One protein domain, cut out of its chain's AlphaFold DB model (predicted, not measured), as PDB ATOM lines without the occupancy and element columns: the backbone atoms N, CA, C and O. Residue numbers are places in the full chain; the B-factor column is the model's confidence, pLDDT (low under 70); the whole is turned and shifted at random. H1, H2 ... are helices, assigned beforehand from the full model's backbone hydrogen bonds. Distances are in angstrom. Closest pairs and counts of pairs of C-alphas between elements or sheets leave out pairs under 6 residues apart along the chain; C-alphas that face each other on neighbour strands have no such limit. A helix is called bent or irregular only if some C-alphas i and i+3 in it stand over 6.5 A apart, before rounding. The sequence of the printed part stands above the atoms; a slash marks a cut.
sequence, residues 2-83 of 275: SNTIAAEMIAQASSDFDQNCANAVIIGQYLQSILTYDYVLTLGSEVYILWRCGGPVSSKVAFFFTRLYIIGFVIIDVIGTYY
ATOM      1  N   SER A   2      91.158  38.633  16.776       70.81
ATOM      2  CA  SER A   2      90.219  37.904  15.889       70.81
ATOM      3  C   SER A   2      88.746  37.923  16.334       70.81
ATOM      4  O   SER A   2      87.864  38.177  15.521       70.81
ATOM      5  N   ASN A   3      88.477  37.692  17.623       84.00
ATOM      6  CA  ASN A   3      87.112  37.554  18.148       84.00
ATOM      7  C   ASN A   3      86.256  38.824  17.981       84.00
ATOM      8  O   ASN A   3      85.036  38.718  17.913       84.00
ATOM      9  N   THR A   4      86.875  40.007  17.905       91.31
ATOM     10  CA  THR A   4      86.161  41.281  17.725       91.31
ATOM     11  C   THR A   4      85.548  41.370  16.328       91.31
ATOM     12  O   THR A   4      84.366  41.662  16.205       91.31
ATOM     13  N   ILE A   5      86.320  41.011  15.294       90.12
ATOM     14  CA  ILE A   5      85.878  41.024  13.888       90.12
ATOM     15  C   ILE A   5      84.732  40.022  13.677       90.12
ATOM     16  O   ILE A   5      83.760  40.321  12.994       90.12
ATOM     17  N   ALA A   6      84.810  38.845  14.309       84.62
ATOM     18  CA  ALA A   6      83.737  37.852  14.242       84.62
ATOM     19  C   ALA A   6      82.422  38.369  14.858       84.62
ATOM     20  O   ALA A   6      81.360  38.178  14.272       84.62
ATOM     21  N   ALA A   7      82.485  39.053  16.008       84.44
ATOM     22  CA  ALA A   7      81.307  39.651  16.637       84.44
ATOM     23  C   ALA A   7      80.703  40.786  15.789       84.44
ATOM     24  O   ALA A   7      79.486  40.870  15.654       84.44
ATOM     25  N   GLU A   8      81.550  41.617  15.180       92.94
ATOM     26  CA  GLU A   8      81.151  42.720  14.299       92.94
ATOM     27  C   GLU A   8      80.458  42.209  13.023       92.94
ATOM     28  O   GLU A   8      79.375  42.681  12.678       92.94
ATOM     29  N   MET A   9      80.993  41.159  12.387       84.44
ATOM     30  CA  MET A   9      80.344  40.509  11.238       84.44
ATOM     31  C   MET A   9      79.012  39.831  11.591       84.44
ATOM     32  O   MET A   9      78.090  39.859  10.779       84.44
ATOM     33  N   ILE A  10      78.881  39.240  12.786       81.94
ATOM     34  CA  ILE A  10      77.612  38.649  13.248       81.94
ATOM     35  C   ILE A  10      76.559  39.740  13.501       81.94
ATOM     36  O   ILE A  10      75.405  39.576  13.107       81.94
ATOM     37  N   ALA A  11      76.947  40.868  14.106       84.75
ATOM     38  CA  ALA A  11      76.048  42.001  14.326       84.75
ATOM     39  C   ALA A  11      75.559  42.614  13.001       84.75
ATOM     40  O   ALA A  11      74.361  42.847  12.839       84.75
ATOM     41  N   GLN A  12      76.468  42.799  12.037       88.25
ATOM     42  CA  GLN A  12      76.142  43.261  10.686       88.25
ATOM     43  C   GLN A  12      75.148  42.311   9.996       88.25
ATOM     44  O   GLN A  12      74.083  42.742   9.563       88.25
ATOM     45  N   ALA A  13      75.438  41.004   9.986       71.69
ATOM     46  CA  ALA A  13      74.579  40.000   9.360       71.69
ATOM     47  C   ALA A  13      73.174  39.905   9.991       71.69
ATOM     48  O   ALA A  13      72.210  39.657   9.271       71.69
ATOM     49  N   SER A  14      73.037  40.132  11.307       81.75
ATOM     50  CA  SER A  14      71.721  40.224  11.962       81.75
ATOM     51  C   SER A  14      70.947  41.448  11.475       81.75
ATOM     52  O   SER A  14      69.808  41.313  11.039       81.75
ATOM     53  N   SER A  15      71.579  42.628  11.473       83.69
ATOM     54  CA  SER A  15      70.943  43.874  11.020       83.69
ATOM     55  C   SER A  15      70.484  43.795   9.560       83.69
ATOM     56  O   SER A  15      69.400  44.269   9.221       83.69
ATOM     57  N   ASP A  16      71.294  43.177   8.697       71.50
ATOM     58  CA  ASP A  16      70.960  42.989   7.286       71.50
ATOM     59  C   ASP A  16      69.836  41.949   7.102       71.50
ATOM     60  O   ASP A  16      68.995  42.102   6.214       71.50
ATOM     61  N   PHE A  17      69.755  40.918   7.952       66.50
ATOM     62  CA  PHE A  17      68.642  39.961   7.956       66.50
ATOM     63  C   PHE A  17      67.325  40.621   8.392       66.50
ATOM     64  O   PHE A  17      66.334  40.551   7.662       66.50
ATOM     65  N   ASP A  18      67.331  41.332   9.523       70.19
ATOM     66  CA  ASP A  18      66.150  41.999  10.088       70.19
ATOM     67  C   ASP A  18      65.552  43.022   9.102       70.19
ATOM     68  O   ASP A  18      64.338  43.054   8.873       70.19
ATOM     69  N   GLN A  19      66.406  43.809   8.435       69.56
ATOM     70  CA  GLN A  19      65.992  44.780   7.419       69.56
ATOM     71  C   GLN A  19      65.370  44.114   6.178       69.56
ATOM     72  O   GLN A  19      64.401  44.637   5.616       69.56
ATOM     73  N   ASN A  20      65.888  42.958   5.749       57.75
ATOM     74  CA  ASN A  20      65.328  42.204   4.625       57.75
ATOM     75  C   ASN A  20      63.987  41.541   4.983       57.75
ATOM     76  O   ASN A  20      63.060  41.576   4.171       57.75
ATOM     77  N   CYS A  21      63.838  41.016   6.203       59.75
ATOM     78  CA  CYS A  21      62.558  40.507   6.701       59.75
ATOM     79  C   CYS A  21      61.482  41.603   6.758       59.75
ATOM     80  O   CYS A  21      60.364  41.382   6.288       59.75
ATOM     81  N   ALA A  22      61.820  42.800   7.251       65.75
ATOM     82  CA  ALA A  22      60.902  43.941   7.261       65.75
ATOM     83  C   ALA A  22      60.440  44.326   5.842       65.75
ATOM     84  O   ALA A  22      59.242  44.480   5.594       65.75
ATOM     85  N   ASN A  23      61.373  44.409   4.887       59.19
ATOM     86  CA  ASN A  23      61.065  44.736   3.492       59.19
ATOM     87  C   ASN A  23      60.144  43.688   2.834       59.19
ATOM     88  O   ASN A  23      59.208  44.056   2.123       59.19
ATOM     89  N   ALA A  24      60.368  42.394   3.094       57.91
ATOM     90  CA  ALA A  24      59.551  41.312   2.543       57.91
ATOM     91  C   ALA A  24      58.091  41.363   3.034       57.91
ATOM     92  O   ALA A  24      57.164  41.228   2.233       57.91
ATOM     93  N   VAL A  25      57.881  41.621   4.332       64.31
ATOM     94  CA  VAL A  25      56.541  41.762   4.932       64.31
ATOM     95  C   VAL A  25      55.782  42.947   4.325       64.31
ATOM     96  O   VAL A  25      54.611  42.811   3.968       64.31
ATOM     97  N   ILE A  26      56.451  44.090   4.143       70.12
ATOM     98  CA  ILE A  26      55.853  45.297   3.552       70.12
ATOM     99  C   ILE A  26      55.392  45.041   2.106       70.12
ATOM    100  O   ILE A  26      54.278  45.413   1.738       70.12
ATOM    101  N   ILE A  27      56.214  44.375   1.287       67.50
ATOM    102  CA  ILE A  27      55.874  44.071  -0.115       67.50
ATOM    103  C   ILE A  27      54.666  43.122  -0.202       67.50
ATOM    104  O   ILE A  27      53.777  43.347  -1.027       67.50
ATOM    105  N   GLY A  28      54.583  42.115   0.677       64.81
ATOM    106  CA  GLY A  28      53.444  41.192   0.735       64.81
ATOM    107  C   GLY A  28      52.107  41.896   1.003       64.81
ATOM    108  O   GLY A  28      51.135  41.662   0.284       64.81
ATOM    109  N   GLN A  29      52.073  42.821   1.970       64.56
ATOM    110  CA  GLN A  29      50.865  43.583   2.322       64.56
ATOM    111  C   GLN A  29      50.361  44.472   1.175       64.56
ATOM    112  O   GLN A  29      49.150  44.571   0.945       64.56
ATOM    113  N   TYR A  30      51.267  45.113   0.425       68.38
ATOM    114  CA  TYR A  30      50.877  45.906  -0.745       68.38
ATOM    115  C   TYR A  30      50.284  45.030  -1.853       68.38
ATOM    116  O   TYR A  30      49.263  45.402  -2.433       68.38
ATOM    117  N   LEU A  31      50.867  43.853  -2.107       63.34
ATOM    118  CA  LEU A  31      50.348  42.920  -3.109       63.34
ATOM    119  C   LEU A  31      48.946  42.420  -2.723       63.34
ATOM    120  O   LEU A  31      48.017  42.531  -3.520       63.34
ATOM    121  N   GLN A  32      48.763  41.988  -1.468       64.31
ATOM    122  CA  GLN A  32      47.459  41.614  -0.900       64.31
ATOM    123  C   GLN A  32      46.408  42.723  -1.048       64.31
ATOM    124  O   GLN A  32      45.263  42.448  -1.413       64.31
ATOM    125  N   SER A  33      46.791  43.977  -0.792       66.31
ATOM    126  CA  SER A  33      45.890  45.131  -0.887       66.31
ATOM    127  C   SER A  33      45.429  45.389  -2.325       66.31
ATOM    128  O   SER A  33      44.243  45.622  -2.556       66.31
ATOM    129  N   ILE A  34      46.341  45.298  -3.300       70.88
ATOM    130  CA  ILE A  34      46.033  45.469  -4.730       70.88
ATOM    131  C   ILE A  34      45.148  44.322  -5.233       70.88
ATOM    132  O   ILE A  34      44.132  44.574  -5.879       70.88
ATOM    133  N   LEU A  35      45.491  43.078  -4.880       65.12
ATOM    134  CA  LEU A  35      44.726  41.882  -5.240       65.12
ATOM    135  C   LEU A  35      43.291  41.988  -4.694       65.12
ATOM    136  O   LEU A  35      42.329  41.805  -5.433       65.12
ATOM    137  N   THR A  36      43.132  42.396  -3.432       68.12
ATOM    138  CA  THR A  36      41.819  42.613  -2.797       68.12
ATOM    139  C   THR A  36      41.028  43.749  -3.455       68.12
ATOM    140  O   THR A  36      39.812  43.641  -3.604       68.12
ATOM    141  N   TYR A  37      41.688  44.828  -3.876       70.06
ATOM    142  CA  TYR A  37      41.038  45.953  -4.552       70.06
ATOM    143  C   TYR A  37      40.467  45.553  -5.923       70.06
ATOM    144  O   TYR A  37      39.293  45.812  -6.199       70.06
ATOM    145  N   ASP A  38      41.243  44.844  -6.747       71.81
ATOM    146  CA  ASP A  38      40.760  44.302  -8.026       71.81
ATOM    147  C   ASP A  38      39.658  43.243  -7.819       71.81
ATOM    148  O   ASP A  38      38.647  43.213  -8.528       71.81
ATOM    149  N   TYR A  39      39.769  42.445  -6.752       68.25
ATOM    150  CA  TYR A  39      38.742  41.490  -6.328       68.25
ATOM    151  C   TYR A  39      37.404  42.156  -5.955       68.25
ATOM    152  O   TYR A  39      36.345  41.557  -6.142       68.25
ATOM    153  N   VAL A  40      37.426  43.395  -5.451       70.56
ATOM    154  CA  VAL A  40      36.220  44.191  -5.159       70.56
ATOM    155  C   VAL A  40      35.646  44.834  -6.426       70.56
ATOM    156  O   VAL A  40      34.427  44.842  -6.591       70.56
ATOM    157  N   LEU A  41      36.487  45.320  -7.347       68.62
ATOM    158  CA  LEU A  41      36.026  45.896  -8.618       68.62
ATOM    159  C   LEU A  41      35.388  44.845  -9.542       68.62
ATOM    160  O   LEU A  41      34.309  45.075 -10.092       68.62
ATOM    161  N   THR A  42      36.015  43.674  -9.678       73.00
ATOM    162  CA  THR A  42      35.520  42.558 -10.512       73.00
ATOM    163  C   THR A  42      34.196  41.970 -10.019       73.00
ATOM    164  O   THR A  42      33.378  41.527 -10.827       73.00
ATOM    165  N   LEU A  43      33.932  42.041  -8.711       70.81
ATOM    166  CA  LEU A  43      32.732  41.477  -8.093       70.81
ATOM    167  C   LEU A  43      31.435  42.038  -8.702       70.81
ATOM    168  O   LEU A  43      30.470  41.295  -8.864       70.81
ATOM    169  N   GLY A  44      31.404  43.319  -9.088       71.94
ATOM    170  CA  GLY A  44      30.212  43.944  -9.670       71.94
ATOM    171  C   GLY A  44      29.805  43.357 -11.029       71.94
ATOM    172  O   GLY A  44      28.626  43.071 -11.253       71.94
ATOM    173  N   SER A  45      30.769  43.140 -11.929       76.44
ATOM    174  CA  SER A  45      30.510  42.591 -13.268       76.44
ATOM    175  C   SER A  45      30.270  41.081 -13.236       76.44
ATOM    176  O   SER A  45      29.357  40.599 -13.909       76.44
ATOM    177  N   GLU A  46      31.001  40.333 -12.408       74.56
ATOM    178  CA  GLU A  46      30.763  38.898 -12.226       74.56
ATOM    179  C   GLU A  46      29.387  38.618 -11.617       74.56
ATOM    180  O   GLU A  46      28.674  37.751 -12.117       74.56
ATOM    181  N   VAL A  47      28.971  39.366 -10.582       73.19
ATOM    182  CA  VAL A  47      27.626  39.245  -9.993       73.19
ATOM    183  C   VAL A  47      26.556  39.567 -11.037       73.19
ATOM    184  O   VAL A  47      25.581  38.825 -11.143       73.19
ATOM    185  N   TYR A  48      26.746  40.604 -11.858       77.25
ATOM    186  CA  TYR A  48      25.817  40.933 -12.942       77.25
ATOM    187  C   TYR A  48      25.664  39.785 -13.953       77.25
ATOM    188  O   TYR A  48      24.540  39.399 -14.282       77.25
ATOM    189  N   ILE A  49      26.775  39.191 -14.404       74.75
ATOM    190  CA  ILE A  49      26.770  38.064 -15.350       74.75
ATOM    191  C   ILE A  49      26.160  36.811 -14.701       74.75
ATOM    192  O   ILE A  49      25.264  36.196 -15.280       74.75
ATOM    193  N   LEU A  50      26.567  36.462 -13.475       74.06
ATOM    194  CA  LEU A  50      26.039  35.305 -12.746       74.06
ATOM    195  C   LEU A  50      24.545  35.419 -12.456       74.06
ATOM    196  O   LEU A  50      23.866  34.395 -12.457       74.06
ATOM    197  N   TRP A  51      24.006  36.614 -12.215       77.56
ATOM    198  CA  TRP A  51      22.566  36.793 -12.028       77.56
ATOM    199  C   TRP A  51      21.792  36.822 -13.343       77.56
ATOM    200  O   TRP A  51      20.742  36.181 -13.411       77.56
ATOM    201  N   ARG A  52      22.307  37.492 -14.385       79.25
ATOM    202  CA  ARG A  52      21.614  37.628 -15.677       79.25
ATOM    203  C   ARG A  52      21.637  36.347 -16.517       79.25
ATOM    204  O   ARG A  52      20.667  36.080 -17.221       79.25
ATOM    205  N   CYS A  53      22.681  35.525 -16.414       73.69
ATOM    206  CA  CYS A  53      22.681  34.184 -16.994       73.69
ATOM    207  C   CYS A  53      21.825  33.227 -16.144       73.69
ATOM    208  O   CYS A  53      21.996  33.113 -14.925       73.69
ATOM    209  N   GLY A  54      20.938  32.467 -16.794       80.19
ATOM    210  CA  GLY A  54      20.027  31.492 -16.168       80.19
ATOM    211  C   GLY A  54      20.692  30.231 -15.591       80.19
ATOM    212  O   GLY A  54      20.031  29.208 -15.445       80.19
ATOM    213  N   GLY A  55      21.994  30.276 -15.293       76.25
ATOM    214  CA  GLY A  55      22.762  29.140 -14.786       76.25
ATOM    215  C   GLY A  55      22.295  28.643 -13.407       76.25
ATOM    216  O   GLY A  55      21.647  29.384 -12.660       76.25
ATOM    217  N   PRO A  56      22.639  27.395 -13.035       72.69
ATOM    218  CA  PRO A  56      22.133  26.747 -11.829       72.69
ATOM    219  C   PRO A  56      22.522  27.500 -10.551       72.69
ATOM    220  O   PRO A  56      23.671  27.911 -10.373       72.69
ATOM    221  N   VAL A  57      21.563  27.622  -9.626       77.50
ATOM    222  CA  VAL A  57      21.695  28.373  -8.360       77.50
ATOM    223  C   VAL A  57      22.911  27.926  -7.539       77.50
ATOM    224  O   VAL A  57      23.584  28.760  -6.939       77.50
ATOM    225  N   SER A  58      23.254  26.635  -7.570       62.81
ATOM    226  CA  SER A  58      24.435  26.082  -6.894       62.81
ATOM    227  C   SER A  58      25.758  26.708  -7.349       62.81
ATOM    228  O   SER A  58      26.635  26.904  -6.514       62.81
ATOM    229  N   SER A  59      25.893  27.089  -8.625       69.31
ATOM    230  CA  SER A  59      27.077  27.806  -9.127       69.31
ATOM    231  C   SER A  59      27.165  29.212  -8.523       69.31
ATOM    232  O   SER A  59      28.205  29.608  -7.999       69.31
ATOM    233  N   LYS A  60      26.030  29.928  -8.489       74.81
ATOM    234  CA  LYS A  60      25.918  31.277  -7.906       74.81
ATOM    235  C   LYS A  60      26.265  31.266  -6.409       74.81
ATOM    236  O   LYS A  60      26.999  32.128  -5.934       74.81
ATOM    237  N   VAL A  61      25.792  30.248  -5.684       70.62
ATOM    238  CA  VAL A  61      26.069  30.033  -4.253       70.62
ATOM    239  C   VAL A  61      27.530  29.641  -4.002       70.62
ATOM    240  O   VAL A  61      28.162  30.219  -3.122       70.62
ATOM    241  N   ALA A  62      28.094  28.707  -4.777       65.94
ATOM    242  CA  ALA A  62      29.490  28.289  -4.630       65.94
ATOM    243  C   ALA A  62      30.464  29.451  -4.884       65.94
ATOM    244  O   ALA A  62      31.346  29.695  -4.066       65.94
ATOM    245  N   PHE A  63      30.240  30.228  -5.950       70.44
ATOM    246  CA  PHE A  63      30.984  31.456  -6.235       70.44
ATOM    247  C   PHE A  63      30.925  32.449  -5.062       70.44
ATOM    248  O   PHE A  63      31.958  32.963  -4.632       70.44
ATOM    249  N   PHE A  64      29.732  32.682  -4.501       72.44
ATOM    250  CA  PHE A  64      29.546  33.614  -3.388       72.44
ATOM    251  C   PHE A  64      30.274  33.160  -2.111       72.44
ATOM    252  O   PHE A  64      30.930  33.973  -1.461       72.44
ATOM    253  N   PHE A  65      30.244  31.862  -1.785       65.88
ATOM    254  CA  PHE A  65      31.020  31.315  -0.666       65.88
ATOM    255  C   PHE A  65      32.535  31.369  -0.905       65.88
ATOM    256  O   PHE A  65      33.273  31.686   0.025       65.88
ATOM    257  N   THR A  66      33.017  31.133  -2.131       70.56
ATOM    258  CA  THR A  66      34.441  31.311  -2.469       70.56
ATOM    259  C   THR A  66      34.880  32.769  -2.298       70.56
ATOM    260  O   THR A  66      35.933  33.021  -1.711       70.56
ATOM    261  N   ARG A  67      34.053  33.733  -2.729       68.81
ATOM    262  CA  ARG A  67      34.317  35.173  -2.553       68.81
ATOM    263  C   ARG A  67      34.303  35.585  -1.077       68.81
ATOM    264  O   ARG A  67      35.225  36.270  -0.640       68.81
ATOM    265  N   LEU A  68      33.336  35.108  -0.287       70.69
ATOM    266  CA  LEU A  68      33.305  35.317   1.168       70.69
ATOM    267  C   LEU A  68      34.517  34.707   1.886       70.69
ATOM    268  O   LEU A  68      35.057  35.339   2.789       70.69
ATOM    269  N   TYR A  69      34.963  33.512   1.488       72.25
ATOM    270  CA  TYR A  69      36.137  32.864   2.078       72.25
ATOM    271  C   TYR A  69      37.420  33.668   1.829       72.25
ATOM    272  O   TYR A  69      38.177  33.903   2.767       72.25
ATOM    273  N   ILE A  70      37.641  34.143   0.598       68.50
ATOM    274  CA  ILE A  70      38.819  34.953   0.249       68.50
ATOM    275  C   ILE A  70      38.809  36.293   0.999       68.50
ATOM    276  O   ILE A  70      39.822  36.667   1.589       68.50
ATOM    277  N   ILE A  71      37.661  36.976   1.066       71.56
ATOM    278  CA  ILE A  71      37.512  38.219   1.841       71.56
ATOM    279  C   ILE A  71      37.751  37.963   3.340       71.56
ATOM    280  O   ILE A  71      38.478  38.717   3.985       71.56
ATOM    281  N   GLY A  72      37.196  36.880   3.893       69.25
ATOM    282  CA  GLY A  72      37.410  36.483   5.285       69.25
ATOM    283  C   GLY A  72      38.875  36.169   5.597       69.25
ATOM    284  O   GLY A  72      39.380  36.612   6.625       69.25
ATOM    285  N   PHE A  73      39.577  35.475   4.695       70.25
ATOM    286  CA  PHE A  73      41.006  35.191   4.828       70.25
ATOM    287  C   PHE A  73      41.829  36.485   4.866       70.25
ATOM    288  O   PHE A  73      42.611  36.669   5.792       70.25
ATOM    289  N   VAL A  74      41.614  37.405   3.916       66.56
ATOM    290  CA  VAL A  74      42.314  38.703   3.883       66.56
ATOM    291  C   VAL A  74      42.056  39.505   5.160       66.56
ATOM    292  O   VAL A  74      42.992  40.053   5.736       66.56
ATOM    293  N   ILE A  75      40.812  39.544   5.648       70.75
ATOM    294  CA  ILE A  75      40.472  40.237   6.899       70.75
ATOM    295  C   ILE A  75      41.214  39.622   8.094       70.75
ATOM    296  O   ILE A  75      41.761  40.365   8.905       70.75
ATOM    297  N   ILE A  76      41.276  38.289   8.198       73.12
ATOM    298  CA  ILE A  76      42.004  37.593   9.274       73.12
ATOM    299  C   ILE A  76      43.510  37.887   9.205       73.12
ATOM    300  O   ILE A  76      44.117  38.155  10.240       73.12
ATOM    301  N   ASP A  77      44.103  37.877   8.010       68.19
ATOM    302  CA  ASP A  77      45.546  38.070   7.808       68.19
ATOM    303  C   ASP A  77      45.983  39.519   8.105       68.19
ATOM    304  O   ASP A  77      46.943  39.757   8.844       68.19
ATOM    305  N   VAL A  78      45.198  40.501   7.638       64.56
ATOM    306  CA  VAL A  78      45.359  41.923   7.987       64.56
ATOM    307  C   VAL A  78      45.224  42.129   9.500       64.56
ATOM    308  O   VAL A  78      46.085  42.762  10.111       64.56
ATOM    309  N   ILE A  79      44.186  41.565  10.131       68.19
ATOM    310  CA  ILE A  79      43.977  41.664  11.584       68.19
ATOM    311  C   ILE A  79      45.153  41.047  12.355       68.19
ATOM    312  O   ILE A  79      45.688  41.690  13.258       68.19
ATOM    313  N   GLY A  80      45.591  39.837  11.992       64.75
ATOM    314  CA  GLY A  80      46.719  39.160  12.638       64.75
ATOM    315  C   GLY A  80      48.023  39.956  12.540       64.75
ATOM    316  O   GLY A  80      48.765  40.048  13.516       64.75
ATOM    317  N   THR A  81      48.252  40.606  11.397       61.53
ATOM    318  CA  THR A  81      49.417  41.465  11.153       61.53
ATOM    319  C   THR A  81      49.434  42.684  12.083       61.53
ATOM    320  O   THR A  81      50.427  42.919  12.778       61.53
ATOM    321  N   TYR A  82      48.314  43.417  12.175       53.41
ATOM    322  CA  TYR A  82      48.183  44.592  13.053       53.41
ATOM    323  C   TYR A  82      48.294  44.269  14.552       53.41
ATOM    324  O   TYR A  82      48.574  45.168  15.346       53.41
ATOM    325  N   TYR A  83      48.093  43.011  14.956       54.38
ATOM    326  CA  TYR A  83      48.135  42.593  16.358       54.38
ATOM    327  C   TYR A  83      49.506  42.118  16.864       54.38
ATOM    328  O   TYR A  83      49.605  41.714  18.023       54.38
TER     329      TYR A  83
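Overview. This is residues 2 to 83 of the 275 residues of an uncharacterized protein of Daedalea quercina L-15889 (UniProt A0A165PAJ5). The model is a long helical hairpin with unequal arms: the long helix H1 makes the length, and the shorter H2 folds back beside the later part of it. The first part of H1, residues 2 to 24, stands free and sticks out as a single helical arm beyond the paired part. The printed part has 82 residues, with two named helices, H1 then H2, and no named strand; its class is all helix. It is extended, with a radius of gyration of the C-alphas of 22.2 A, and spans 77 by 19 by 18 A.

Arrangement. H1, residues 2 to 52, has a kink of 35 degrees near residue 42. It is neither bent nor irregular, but only just: C-alphas 41 and 44 are 6.2 A apart. H2, residues 57 to 82, touches H1, which takes part with residues 32 to 51 alone. The closest C-alphas of the two are those of Leu 50 and Lys 60, 6.3 A apart. Their lines stand at a shallow tilt of 29 degrees, and they run opposite ways. The two form a helical hairpin, joined by a tight link of 4 residues. In H2 every O i to N i+4 pair is within hydrogen-bond range; in H1, 44 of 47 are.

Along the chain. H1 runs from C-alpha 2 at (90.219, 37.904, 15.889) to C-alpha 52 at (21.614, 37.628, -15.677), a length of 75.5 A. H2 is 37.7 A long from first to last C-alpha and ends with C-alpha 82 at (48.183, 44.592, 13.053).

Size, cuts and confidence. The two C-alphas farthest apart are those of Ser 2 and Gly 54, at 77.4 A. Residues 52 to 58 also stand free. The printed part has no cut. The mean pLDDT of the printed part is 71.5, and 34 residues are under 70, among them residues 19 to 25, 27 to 33 and 77 to 83.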